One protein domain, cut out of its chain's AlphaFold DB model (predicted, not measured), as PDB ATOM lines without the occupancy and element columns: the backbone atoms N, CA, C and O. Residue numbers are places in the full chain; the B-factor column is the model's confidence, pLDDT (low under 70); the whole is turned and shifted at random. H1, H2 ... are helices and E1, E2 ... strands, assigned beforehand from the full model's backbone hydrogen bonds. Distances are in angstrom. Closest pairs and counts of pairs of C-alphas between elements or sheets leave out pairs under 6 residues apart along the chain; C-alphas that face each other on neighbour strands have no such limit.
ATOM      1  N   VAL A   5       2.796 100.031   8.932       94.81
ATOM      2  CA  VAL A   5       3.927 100.861   8.515       94.81
ATOM      3  C   VAL A   5       3.415 102.238   8.130       94.81
ATOM      4  O   VAL A   5       2.571 102.387   7.241       94.81
ATOM      5  N   TYR A   6       3.975 103.254   8.764       93.06
ATOM      6  CA  TYR A   6       3.735 104.655   8.467       93.06
ATOM      7  C   TYR A   6       5.029 105.281   7.979       93.06
ATOM      8  O   TYR A   6       6.089 105.050   8.552       93.06
ATOM      9  N   GLU A   7       4.933 106.114   6.951       90.75
ATOM     10  CA  GLU A   7       6.068 106.896   6.481       90.75
ATOM     11  C   GLU A   7       5.616 108.321   6.197       90.75
ATOM     12  O   GLU A   7       4.597 108.535   5.534       90.75
ATOM     13  N   PHE A   8       6.384 109.291   6.671       88.25
ATOM     14  CA  PHE A   8       6.085 110.707   6.509       88.25
ATOM     15  C   PHE A   8       7.366 111.534   6.413       88.25
ATOM     16  O   PHE A   8       8.476 111.038   6.630       88.25
ATOM     17  N   GLU A   9       7.206 112.792   6.006       87.75
ATOM     18  CA  GLU A   9       8.322 113.723   5.875       87.75
ATOM     19  C   GLU A   9       9.057 113.871   7.209       87.75
ATOM     20  O   GLU A   9       8.448 113.869   8.284       87.75
ATOM     21  N   LYS A  10      10.386 113.969   7.131       82.62
ATOM     22  CA  LYS A  10      11.222 114.151   8.307       82.62
ATOM     23  C   LYS A  10      10.818 115.426   9.033       82.62
ATOM     24  O   LYS A  10      10.651 116.482   8.434       82.62
ATOM     25  N   THR A  11      10.747 115.328  10.350       73.75
ATOM     26  CA  THR A  11      10.591 116.487  11.226       73.75
ATOM     27  C   THR A  11      11.756 116.505  12.209       73.75
ATOM     28  O   THR A  11      12.158 115.465  12.734       73.75
ATOM     29  N   ASP A  12      12.321 117.688  12.448       64.88
ATOM     30  CA  ASP A  12      13.569 117.831  13.212       64.88
ATOM     31  C   ASP A  12      13.442 117.393  14.680       64.88
ATOM     32  O   ASP A  12      14.437 117.064  15.322       64.88
ATOM     33  N   SER A  13      12.220 117.348  15.219       66.38
ATOM     34  CA  SER A  13      11.967 117.159  16.649       66.38
ATOM     35  C   SER A  13      11.283 115.848  17.042       66.38
ATOM     36  O   SER A  13      11.157 115.595  18.238       66.38
ATOM     37  N   SER A  14      10.814 115.021  16.099       68.81
ATOM     38  CA  SER A  14       9.780 114.011  16.415       68.81
ATOM     39  C   SER A  14      10.176 112.908  17.395       68.81
ATOM     40  O   SER A  14       9.290 112.305  17.991       68.81
ATOM     41  N   PHE A  15      11.472 112.666  17.613       76.75
ATOM     42  CA  PHE A  15      11.936 111.555  18.459       76.75
ATOM     43  C   PHE A  15      13.042 111.940  19.448       76.75
ATOM     44  O   PHE A  15      13.604 111.067  20.097       76.75
ATOM     45  N   LEU A  16      13.343 113.235  19.613       76.31
ATOM     46  CA  LEU A  16      14.459 113.692  20.464       76.31
ATOM     47  C   LEU A  16      14.314 113.296  21.943       76.31
ATOM     48  O   LEU A  16      15.312 113.214  22.651       76.31
ATOM     49  N   GLY A  17      13.087 113.071  22.413       82.62
ATOM     50  CA  GLY A  17      12.806 112.625  23.781       82.62
ATOM     51  C   GLY A  17      12.641 111.112  23.937       82.62
ATOM     52  O   GLY A  17      12.336 110.660  25.038       82.62
ATOM     53  N   MET A  18      12.774 110.335  22.860       89.69
ATOM     54  CA  MET A  18      12.576 108.886  22.888       89.69
ATOM     55  C   MET A  18      13.907 108.157  23.009       89.69
ATOM     56  O   MET A  18      14.885 108.512  22.352       89.69
ATOM     57  N   PHE A  19      13.921 107.092  23.803       91.75
ATOM     58  CA  PHE A  19      15.095 106.242  23.929       91.75
ATOM     59  C   PHE A  19      15.399 105.524  22.616       91.75
ATOM     60  O   PHE A  19      14.489 105.039  21.933       91.75
ATOM     61  N   GLY A  20      16.689 105.450  22.292       93.81
ATOM     62  CA  GLY A  20      17.183 104.482  21.323       93.81
ATOM     63  C   GLY A  20      16.946 103.064  21.838       93.81
ATOM     64  O   GLY A  20      16.890 102.821  23.049       93.81
ATOM     65  N   LEU A  21      16.775 102.119  20.923       94.81
ATOM     66  CA  LEU A  21      16.505 100.727  21.249       94.81
ATOM     67  C   LEU A  21      17.585 100.103  22.144       94.81
ATOM     68  O   LEU A  21      17.257  99.342  23.048       94.81
ATOM     69  N   ASN A  22      18.863 100.406  21.923       94.69
ATOM     70  CA  ASN A  22      19.962  99.876  22.726       94.69
ATOM     71  C   ASN A  22      19.932 100.435  24.148       94.69
ATOM     72  O   ASN A  22      20.063  99.663  25.094       94.69
ATOM     73  N   GLU A  23      19.690 101.741  24.304       95.00
ATOM     74  CA  GLU A  23      19.529 102.355  25.629       95.00
ATOM     75  C   GLU A  23      18.327 101.748  26.369       95.00
ATOM     76  O   GLU A  23      18.403 101.447  27.562       95.00
ATOM     77  N   TRP A  24      17.220 101.513  25.660       93.50
ATOM     78  CA  TRP A  24      16.057 100.846  26.236       93.50
ATOM     79  C   TRP A  24      16.369  99.411  26.669       93.50
ATOM     80  O   TRP A  24      16.022  99.018  27.782       93.50
ATOM     81  N   LYS A  25      17.054  98.632  25.821       94.25
ATOM     82  CA  LYS A  25      17.448  97.246  26.115       94.25
ATOM     83  C   LYS A  25      18.410  97.154  27.296       94.25
ATOM     84  O   LYS A  25      18.264  96.244  28.104       94.25
ATOM     85  N   GLU A  26      19.347  98.092  27.436       94.81
ATOM     86  CA  GLU A  26      20.249  98.148  28.593       94.81
ATOM     87  C   GLU A  26      19.462  98.315  29.898       94.81
ATOM     88  O   GLU A  26      19.619  97.521  30.827       94.81
ATOM     89  N   ARG A  27      18.549  99.292  29.944       92.56
ATOM     90  CA  ARG A  27      17.692  99.532  31.116       92.56
ATOM     91  C   ARG A  27      16.800  98.331  31.418       92.56
ATOM     92  O   ARG A  27      16.727  97.882  32.559       92.56
ATOM     93  N   LEU A  28      16.169  97.772  30.387       90.06
ATOM     94  CA  LEU A  28      15.285  96.622  30.539       90.06
ATOM     95  C   LEU A  28      16.039  95.369  30.997       90.06
ATOM     96  O   LEU A  28      15.516  94.608  31.805       90.06
ATOM     97  N   GLY A  29      17.268  95.161  30.524       91.44
ATOM     98  CA  GLY A  29      18.116  94.053  30.957       91.44
ATOM     99  C   GLY A  29      18.473  94.132  32.442       91.44
ATOM    100  O   GLY A  29      18.505  93.101  33.111       91.44
ATOM    101  N   VAL A  30      18.678  95.344  32.970       90.62
ATOM    102  CA  VAL A  30      18.903  95.576  34.407       90.62
ATOM    103  C   VAL A  30      17.630  95.327  35.220       90.62
ATOM    104  O   VAL A  30      17.689  94.648  36.244       90.62
ATOM    105  N   ASP A  31      16.485  95.837  34.760       90.06
ATOM    106  CA  ASP A  31      15.240  95.824  35.537       90.06
ATOM    107  C   ASP A  31      14.462  94.500  35.438       90.06
ATOM    108  O   ASP A  31      13.833  94.064  36.401       90.06
ATOM    109  N   SER A  32      14.465  93.869  34.261       88.56
ATOM    110  CA  SER A  32      13.599  92.730  33.900       88.56
ATOM    111  C   SER A  32      14.366  91.505  33.387       88.56
ATOM    112  O   SER A  32      13.770  90.444  33.183       88.56
ATOM    113  N   GLY A  33      15.685  91.612  33.214       92.12
ATOM    114  CA  GLY A  33      16.552  90.509  32.801       92.12
ATOM    115  C   GLY A  33      16.567  90.232  31.295       92.12
ATOM    116  O   GLY A  33      15.875  90.857  30.492       92.12
ATOM    117  N   GLN A  34      17.384  89.250  30.907       92.31
ATOM    118  CA  GLN A  34      17.717  88.976  29.505       92.31
ATOM    119  C   GLN A  34      16.519  88.530  28.649       92.31
ATOM    120  O   GLN A  34      16.435  88.902  27.484       92.31
ATOM    121  N   ALA A  35      15.563  87.789  29.218       90.81
ATOM    122  CA  ALA A  35      14.393  87.315  28.475       90.81
ATOM    123  C   ALA A  35      13.520  88.467  27.937       90.81
ATOM    124  O   ALA A  35      12.941  88.361  26.860       90.81
ATOM    125  N   ALA A  36      13.447  89.588  28.663       88.75
ATOM    126  CA  ALA A  36      12.712  90.769  28.218       88.75
ATOM    127  C   ALA A  36      13.421  91.479  27.049       88.75
ATOM    128  O   ALA A  36      12.771  91.998  26.145       88.75
ATOM    129  N   VAL A  37      14.757  91.456  27.037       92.69
ATOM    130  CA  VAL A  37      15.575  91.968  25.927       92.69
ATOM    131  C   VAL A  37      15.377  91.113  24.672       92.69
ATOM    132  O   VAL A  37      15.145  91.654  23.594       92.69
ATOM    133  N   GLU A  38      15.396  89.785  24.823       93.69
ATOM    134  CA  GLU A  38      15.168  88.834  23.725       93.69
ATOM    135  C   GLU A  38      13.773  88.982  23.102       93.69
ATOM    136  O   GLU A  38      13.635  88.889  21.883       93.69
ATOM    137  N   LEU A  39      12.749  89.268  23.915       91.00
ATOM    138  CA  LEU A  39      11.399  89.553  23.424       91.00
ATOM    139  C   LEU A  39      11.378  90.780  22.502       91.00
ATOM    140  O   LEU A  39      10.787  90.723  21.428       91.00
ATOM    141  N   ILE A  40      12.048  91.869  22.889       92.50
ATOM    142  CA  ILE A  40      12.118  93.086  22.067       92.50
ATOM    143  C   ILE A  40      12.840  92.823  20.745       92.50
ATOM    144  O   ILE A  40      12.396  93.298  19.698       92.50
ATOM    145  N   ASP A  41      13.943  92.074  20.776       94.12
ATOM    146  CA  ASP A  41      14.673  91.720  19.556       94.12
ATOM    147  C   ASP A  41      13.811  90.838  18.628       94.12
ATOM    148  O   ASP A  41      13.831  91.026  17.409       94.12
ATOM    149  N   ALA A  42      13.001  89.933  19.191       93.56
ATOM    150  CA  ALA A  42      12.048  89.124  18.433       93.56
ATOM    151  C   ALA A  42      10.913  89.966  17.820       93.56
ATOM    152  O   ALA A  42      10.597  89.789  16.645       93.56
ATOM    153  N   GLU A  43      10.333  90.910  18.570       93.00
ATOM    154  CA  GLU A  43       9.294  91.813  18.049       93.00
ATOM    155  C   GLU A  43       9.827  92.743  16.957       93.00
ATOM    156  O   GLU A  43       9.139  92.985  15.968       93.00
ATOM    157  N   LEU A  44      11.065  93.233  17.084       94.50
ATOM    158  CA  LEU A  44      11.691  94.029  16.031       94.50
ATOM    159  C   LEU A  44      11.873  93.217  14.743       94.50
ATOM    160  O   LEU A  44      11.625  93.733  13.650       94.50
ATOM    161  N   ALA A  45      12.321  91.964  14.859       93.75
ATOM    162  CA  ALA A  45      12.470  91.079  13.709       93.75
ATOM    163  C   ALA A  45      11.112  90.823  13.031       93.75
ATOM    164  O   ALA A  45      10.992  91.033  11.823       93.75
ATOM    165  N   ASP A  46      10.083  90.483  13.817       93.38
ATOM    166  CA  ASP A  46       8.708  90.279  13.336       93.38
ATOM    167  C   ASP A  46       8.166  91.526  12.619       93.38
ATOM    168  O   ASP A  46       7.607  91.422  11.526       93.38
ATOM    169  N   ALA A  47       8.402  92.717  13.179       93.56
ATOM    170  CA  ALA A  47       7.984  93.985  12.589       93.56
ATOM    171  C   ALA A  47       8.618  94.232  11.214       93.56
ATOM    172  O   ALA A  47       7.930  94.627  10.268       93.56
ATOM    173  N   LEU A  48       9.931  94.008  11.095       92.94
ATOM    174  CA  LEU A  48      10.670  94.226   9.851       92.94
ATOM    175  C   LEU A  48      10.272  93.222   8.768       92.94
ATOM    176  O   LEU A  48      10.102  93.616   7.611       92.94
ATOM    177  N   ASP A  49      10.111  91.949   9.122       92.06
ATOM    178  CA  ASP A  49       9.730  90.908   8.169       92.06
ATOM    179  C   ASP A  49       8.284  91.096   7.699       92.06
ATOM    180  O   ASP A  49       8.033  91.157   6.493       92.06
ATOM    181  N   SER A  50       7.361  91.360   8.625       90.88
ATOM    182  CA  SER A  50       5.960  91.672   8.318       90.88
ATOM    183  C   SER A  50       5.820  92.905   7.420       90.88
ATOM    184  O   SER A  50       5.032  92.918   6.470       90.88
ATOM    185  N   ALA A  51       6.604  93.957   7.677       89.88
ATOM    186  CA  ALA A  51       6.619  95.142   6.827       89.88
ATOM    187  C   ALA A  51       7.075  94.798   5.396       89.88
ATOM    188  O   ALA A  51       6.435  95.219   4.426       89.88
ATOM    189  N   ARG A  52       8.143  93.999   5.248       91.19
ATOM    190  CA  ARG A  52       8.654  93.562   3.937       91.19
ATOM    191  C   ARG A  52       7.626  92.745   3.163       91.19
ATOM    192  O   ARG A  52       7.433  92.990   1.971       91.19
ATOM    193  N   GLU A  53       6.936  91.826   3.832       89.62
ATOM    194  CA  GLU A  53       5.849  91.039   3.239       89.62
ATOM    195  C   GLU A  53       4.678  91.919   2.781       89.62
ATOM    196  O   GLU A  53       4.106  91.687   1.714       89.62
ATOM    197  N   ALA A  54       4.392  93.002   3.510       85.38
ATOM    198  CA  ALA A  54       3.406  94.024   3.139       85.38
ATOM    199  C   ALA A  54       3.845  94.928   1.963       85.38
ATOM    200  O   ALA A  54       3.168  95.905   1.618       85.38
ATOM    201  N   GLY A  55       4.995  94.636   1.351       85.75
ATOM    202  CA  GLY A  55       5.546  95.373   0.221       85.75
ATOM    203  C   GLY A  55       6.370  96.600   0.607       85.75
ATOM    204  O   GLY A  55       6.757  97.355  -0.289       85.75
ATOM    205  N   TRP A  56       6.667  96.810   1.895       87.44
ATOM    206  CA  TRP A  56       7.607  97.848   2.307       87.44
ATOM    207  C   TRP A  56       9.026  97.453   1.883       87.44
ATOM    208  O   TRP A  56       9.574  96.441   2.314       87.44
ATOM    209  N   ARG A  57       9.628  98.252   1.000       81.69
ATOM    210  CA  ARG A  57      10.998  98.043   0.490       81.69
ATOM    211  C   ARG A  57      12.011  99.019   1.083       81.69
ATOM    212  O   ARG A  57      13.144  99.064   0.614       81.69
ATOM    213  N   GLY A  58      11.573  99.856   2.023       73.12
ATOM    214  CA  GLY A  58      12.390 100.919   2.587       73.12
ATOM    215  C   GLY A  58      13.604 100.375   3.333       73.12
ATOM    216  O   GLY A  58      13.579  99.284   3.898       73.12
ATOM    217  N   GLU A  59      14.668 101.168   3.346       72.19
ATOM    218  CA  GLU A  59      15.824 100.920   4.194       72.19
ATOM    219  C   GLU A  59      15.700 101.768   5.455       72.19
ATOM    220  O   GLU A  59      15.476 102.979   5.395       72.19
ATOM    221  N   VAL A  60      15.865 101.129   6.607       77.69
ATOM    222  CA  VAL A  60      16.041 101.834   7.873       77.69
ATOM    223  C   VAL A  60      17.526 102.089   8.087       77.69
ATOM    224  O   VAL A  60      18.340 101.172   8.017       77.69
ATOM    225  N   GLN A  61      17.883 103.350   8.316       78.00
ATOM    226  CA  GLN A  61      19.250 103.744   8.639       78.00
ATOM    227  C   GLN A  61      19.324 104.207  10.087       78.00
ATOM    228  O   GLN A  61      18.490 104.991  10.541       78.00
ATOM    229  N   GLY A  62      20.362 103.750  10.783       83.31
ATOM    230  CA  GLY A  62      20.593 104.074  12.183       83.31
ATOM    231  C   GLY A  62      19.783 103.219  13.154       83.31
ATOM    232  O   GLY A  62      19.090 102.269  12.782       83.31
ATOM    233  N   GLU A  63      19.926 103.555  14.428       89.81
ATOM    234  CA  GLU A  63      19.247 102.883  15.526       89.81
ATOM    235  C   GLU A  63      17.768 103.309  15.592       89.81
ATOM    236  O   GLU A  63      17.489 104.510  15.523       89.81
ATOM    237  N   PRO A  64      16.812 102.368  15.725       93.88
ATOM    238  CA  PRO A  64      15.430 102.731  16.002       93.88
ATOM    239  C   PRO A  64      15.279 103.342  17.386       93.88
ATOM    240  O   PRO A  64      15.932 102.934  18.345       93.88
ATOM    241  N   HIS A  65      14.300 104.223  17.511       94.12
ATOM    242  CA  HIS A  65      13.680 104.540  18.784       94.12
ATOM    243  C   HIS A  65      12.525 103.575  19.055       94.12
ATOM    244  O   HIS A  65      11.861 103.110  18.125       94.12
ATOM    245  N   ILE A  66      12.263 103.308  20.332       94.19
ATOM    246  CA  ILE A  66      11.177 102.429  20.780       94.19
ATOM    247  C   ILE A  66      10.094 103.230  21.508       94.19
ATOM    248  O   ILE A  66      10.389 104.155  22.266       94.19
ATOM    249  N   PHE A  67       8.831 102.877  21.278       92.75
ATOM    250  CA  PHE A  67       7.686 103.378  22.037       92.75
ATOM    251  C   PHE A  67       6.781 102.231  22.473       92.75
ATOM    252  O   PHE A  67       6.822 101.137  21.917       92.75
ATOM    253  N   VAL A  68       5.944 102.501  23.472       91.25
ATOM    254  CA  VAL A  68       5.023 101.522  24.046       91.25
ATOM    255  C   VAL A  68       3.593 101.953  23.760       91.25
ATOM    256  O   VAL A  68       3.218 103.096  24.030       91.25
ATOM    257  N   LEU A  69       2.785 101.036  23.236       89.75
ATOM    258  CA  LEU A  69       1.349 101.214  23.080       89.75
ATOM    259  C   LEU A  69       0.604 100.388  24.134       89.75
ATOM    260  O   LEU A  69       0.906  99.205  24.311       89.75
ATOM    261  N   PRO A  70      -0.394 100.972  24.818       85.94
ATOM    262  CA  PRO A  70      -1.260 100.202  25.695       85.94
ATOM    263  C   PRO A  70      -2.158  99.264  24.873       85.94
ATOM    264  O   PRO A  70      -2.767  99.669  23.872       85.94
ATOM    265  N   ALA A  71      -2.283  98.020  25.321       80.19
ATOM    266  CA  ALA A  71      -3.281  97.066  24.859       80.19
ATOM    267  C   ALA A  71      -4.117  96.554  26.045       80.19
ATOM    268  O   ALA A  71      -3.897  96.937  27.193       80.19
ATOM    269  N   GLU A  72      -5.175  95.788  25.761       77.88
ATOM    270  CA  GLU A  72      -6.161  95.405  26.786       77.88
ATOM    271  C   GLU A  72      -5.570  94.528  27.896       77.88
ATOM    272  O   GLU A  72      -6.059  94.564  29.024       77.88
ATOM    273  N   GLN A  73      -4.547  93.731  27.580       78.62
ATOM    274  CA  GLN A  73      -3.964  92.750  28.503       78.62
ATOM    275  C   GLN A  73      -2.452  92.916  28.674       78.62
ATOM    276  O   GLN A  73      -1.887  92.415  29.644       78.62
ATOM    277  N   ASP A  74      -1.805  93.626  27.755       81.69
ATOM    278  CA  ASP A  74      -0.362  93.750  27.656       81.69
ATOM    279  C   ASP A  74       0.065  95.135  27.140       81.69
ATOM    280  O   ASP A  74      -0.739  95.999  26.777       81.69
ATOM    281  N   PHE A  75       1.373  95.360  27.164       84.94
ATOM    282  CA  PHE A  75       2.016  96.475  26.487       84.94
ATOM    283  C   PHE A  75       2.672  95.940  25.223       84.94
ATOM    284  O   PHE A  75       3.334  94.908  25.275       84.94
ATOM    285  N   GLN A  76       2.499  96.645  24.109       89.50
ATOM    286  CA  GLN A  76       3.088  96.262  22.827       89.50
ATOM    287  C   GLN A  76       4.113  97.304  22.395       89.50
ATOM    288  O   GLN A  76       3.906  98.506  22.610       89.50
ATOM    289  N   PHE A  77       5.205  96.862  21.777       92.62
ATOM    290  CA  PHE A  77       6.292  97.747  21.384       92.62
ATOM    291  C   PHE A  77       6.153  98.179  19.925       92.62
ATOM    292  O   PHE A  77       5.760  97.412  19.052       92.62
ATOM    293  N   GLY A  78       6.458  99.443  19.659       94.69
ATOM    294  CA  GLY A  78       6.575  99.985  18.315       94.69
ATOM    295  C   GLY A  78       7.952 100.592  18.092       94.69
ATOM    296  O   GLY A  78       8.643 100.976  19.040       94.69
ATOM    297  N   PHE A  79       8.338 100.702  16.825       95.12
ATOM    298  CA  PHE A  79       9.678 101.116  16.423       95.12
ATOM    299  C   PHE A  79       9.614 102.291  15.454       95.12
ATOM    300  O   PHE A  79       8.760 102.332  14.567       95.12
ATOM    301  N   ALA A  80      10.513 103.256  15.618       93.12
ATOM    302  CA  ALA A  80      10.564 104.455  14.795       93.12
ATOM    303  C   ALA A  80      11.993 104.773  14.351       93.12
ATOM    304  O   ALA A  80      12.917 104.786  15.159       93.12
ATOM    305  N   TRP A  81      12.166 105.099  13.074       91.75
ATOM    306  CA  TRP A  81      13.436 105.535  12.499       91.75
ATOM    307  C   TRP A  81      13.307 106.941  11.935       91.75
ATOM    308  O   TRP A  81      12.309 107.276  11.294       91.75
ATOM    309  N   ASN A  82      14.352 107.744  12.132       84.56
ATOM    310  CA  ASN A  82      14.415 109.119  11.648       84.56
ATOM    311  C   ASN A  82      15.580 109.321  10.663       84.56
ATOM    312  O   ASN A  82      16.573 109.985  10.968       84.56
ATOM    313  N   GLY A  83      15.459 108.710   9.482       79.06
ATOM    314  CA  GLY A  83      16.445 108.775   8.401       79.06
ATOM    315  C   GLY A  83      16.256 110.002   7.501       79.06
ATOM    316  O   GLY A  83      16.192 111.137   7.980       79.06
ATOM    317  N   ALA A  84      16.182 109.777   6.184       80.56
ATOM    318  CA  ALA A  84      15.799 110.803   5.202       80.56
ATOM    319  C   ALA A  84      14.308 111.187   5.303       80.56
ATOM    320  O   ALA A  84      13.932 112.319   5.019       80.56
ATOM    321  N   GLY A  85      13.482 110.244   5.749       85.62
ATOM    322  CA  GLY A  85      12.115 110.452   6.210       85.62
ATOM    323  C   GLY A  85      11.924 109.779   7.565       85.62
ATOM    324  O   GLY A  85      12.848 109.152   8.098       85.62
ATOM    325  N   THR A  86      10.723 109.901   8.113       88.25
ATOM    326  CA  THR A  86      10.345 109.177   9.319       88.25
ATOM    327  C   THR A  86       9.568 107.921   8.956       88.25
ATOM    328  O   THR A  86       8.566 108.007   8.246       88.25
ATOM    329  N   THR A  87       9.997 106.782   9.498       91.81
ATOM    330  CA  THR A  87       9.316 105.491   9.356       91.81
ATOM    331  C   THR A  87       8.906 104.988  10.732       91.81
ATOM    332  O   THR A  87       9.742 104.919  11.628       91.81
ATOM    333  N   VAL A  88       7.635 104.628  10.901       93.12
ATOM    334  CA  VAL A  88       7.087 104.081  12.149       93.12
ATOM    335  C   VAL A  88       6.443 102.736  11.860       93.12
ATOM    336  O   VAL A  88       5.587 102.633  10.984       93.12
ATOM    337  N   LEU A  89       6.842 101.717  12.610       94.62
ATOM    338  CA  LEU A  89       6.243 100.390  12.613       94.62
ATOM    339  C   LEU A  89       5.489 100.244  13.934       94.62
ATOM    340  O   LEU A  89       6.092 100.292  15.006       94.62
ATOM    341  N   ALA A  90       4.166 100.108  13.855       95.25
ATOM    342  CA  ALA A  90       3.308  99.973  15.024       95.25
ATOM    343  C   ALA A  90       2.560  98.629  15.012       95.25
ATOM    344  O   ALA A  90       2.009  98.246  13.977       95.25
ATOM    345  N   PRO A  91       2.457  97.945  16.163       93.56
ATOM    346  CA  PRO A  91       1.764  96.659  16.290       93.56
ATOM    347  C   PRO A  91       0.232  96.794  16.246       93.56
ATOM    348  O   PRO A  91      -0.507  95.810  16.262       93.56
ATOM    349  N   ARG A  92      -0.266  98.037  16.214       91.38
ATOM    350  CA  ARG A  92      -1.678  98.403  16.127       91.38
ATOM    351  C   ARG A  92      -1.840  99.627  15.241       91.38
ATOM    352  O   ARG A  92      -0.946 100.469  15.159       91.38
ATOM    353  N   ALA A  93      -3.023  99.761  14.652       91.94
ATOM    354  CA  ALA A  93      -3.380 100.956  13.911       91.94
ATOM    355  C   ALA A  93      -3.370 102.187  14.834       91.94
ATOM    356  O   ALA A  93      -4.110 102.250  15.817       91.94
ATOM    357  N   LEU A  94      -2.553 103.180  14.491       90.62
ATOM    358  CA  LEU A  94      -2.563 104.506  15.098       90.62
ATOM    359  C   LEU A  94      -3.744 105.304  14.515       90.62
ATOM    360  O   LEU A  94      -3.715 105.632  13.330       90.62
ATOM    361  N   PRO A  95      -4.787 105.633  15.301       89.88
ATOM    362  CA  PRO A  95      -6.052 106.148  14.766       89.88
ATOM    363  C   PRO A  95      -5.954 107.555  14.158       89.88
ATOM    364  O   PRO A  95      -6.844 107.970  13.421       89.88
ATOM    365  N   TRP A  96      -4.882 108.293  14.451       88.25
ATOM    366  CA  TRP A  96      -4.608 109.621  13.890       88.25
ATOM    367  C   TRP A  96      -3.728 109.581  12.628       88.25
ATOM    368  O   TRP A  96      -3.344 110.632  12.121       88.25
ATOM    369  N   MET A  97      -3.384 108.393  12.118       90.69
ATOM    370  CA  MET A  97      -2.530 108.220  10.940       90.69
ATOM    371  C   MET A  97      -3.128 107.203   9.970       90.69
ATOM    372  O   MET A  97      -3.820 106.267  10.360       90.69
ATOM    373  N   THR A  98      -2.814 107.349   8.683       92.56
ATOM    374  CA  THR A  98      -3.144 106.338   7.667       92.56
ATOM    375  C   THR A  98      -1.897 105.503   7.367       92.56
ATOM    376  O   THR A  98      -0.881 106.088   6.978       92.56
ATOM    377  N   PRO A  99      -1.925 104.172   7.563       91.62
ATOM    378  CA  PRO A  99      -0.776 103.326   7.263       91.62
ATOM    379  C   PRO A  99      -0.549 103.266   5.751       91.62
ATOM    380  O   PRO A  99      -1.499 103.186   4.974       91.62
ATOM    381  N   LYS A 100       0.719 103.283   5.334       90.62
ATOM    382  CA  LYS A 100       1.097 103.031   3.938       90.62
ATOM    383  C   LYS A 100       1.098 101.544   3.610       90.62
ATOM    384  O   LYS A 100       0.732 101.169   2.500       90.62
ATOM    385  N   HIS A 101       1.499 100.720   4.576       89.50
ATOM    386  CA  HIS A 101       1.483  99.267   4.465       89.50
ATOM    387  C   HIS A 101       0.870  98.665   5.724       89.50
ATOM    388  O   HIS A 101       1.080  99.167   6.830       89.50
ATOM    389  N   VAL A 102       0.117  97.585   5.549       88.81
ATOM    390  CA  VAL A 102      -0.446  96.790   6.641       88.81
ATOM    391  C   VAL A 102      -0.072  95.347   6.356       88.81
ATOM    392  O   VAL A 102      -0.401  94.833   5.285       88.81
ATOM    393  N   ALA A 103       0.662  94.728   7.276       81.50
ATOM    394  CA  ALA A 103       1.048  93.333   7.149       81.50
ATOM    395  C   ALA A 103      -0.187  92.423   7.190       81.50
ATOM    396  O   ALA A 103      -1.151  92.733   7.897       81.50
TER     397      ALA A 103
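Overview. This is residues 5 to 103 of the 105 residues of an uncharacterized protein of Pandoraea anhela (UniProt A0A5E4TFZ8). A twisted, curled sheet of four strands has the long helix H2 packed across one face, and H1 makes a helical hairpin with H2, beginning at E2. Helices on one face of a sheet make two layers. The printed part has 99 residues, in the order E1, H1, H2, E2, E3, E4; the sheet runs E1, E4, E3, E2, all antiparallel, and the class is mixed. It is compact, with a radius of gyration of the C-alphas of 13.4 A and spans of 35 by 29 by 23 A.

Arrangement. E1, residues 5 to 9, is an edge strand beside E4, residues 85 to 90, with N 6 and O 88 2.8 A apart. H1, residues 21 to 32, touches H2, residues 34 to 53, with residues 25 to 29 alone; the closest C-alphas, of Lys 25 and Val 37, are 5.6 A apart, opposite ways at a steep tilt of 37 degrees, only just beyond shallow. H2 is on the sheet at a height of 9.5 A and runs across the strands, at 77 degrees to E1 on the local plane. E2, residues 65 to 70, and E3, residues 75 to 82, form a hairpin, with N 67 and O 78 2.9 A apart. E3 and E4 form another, with N 81 and O 87 2.8 A apart; E2, E3 and E4 are a meander, each strand the antiparallel neighbour of the one before. In H1 and H2 every O i to N i+4 pair is within hydrogen-bond range.

Along the chain. E1 begins at C-alpha 5 (3.927, 100.861, 8.515) and is 13.8 A long. H1 measures 15.2 A and H2 28.9 A, E2 17.0 A, E3 23.1 A. E4, 16.3 A, ends at C-alpha 90 (3.308, 99.973, 15.024).

Size, cuts and confidence. The farthest C-alphas, of Val 30 and Gly 55, are 36.7 A apart. The printed part has no cut; the links E1 to H1 and H2 to E2 are long. Residues 12 to 14 are under 70 in pLDDT.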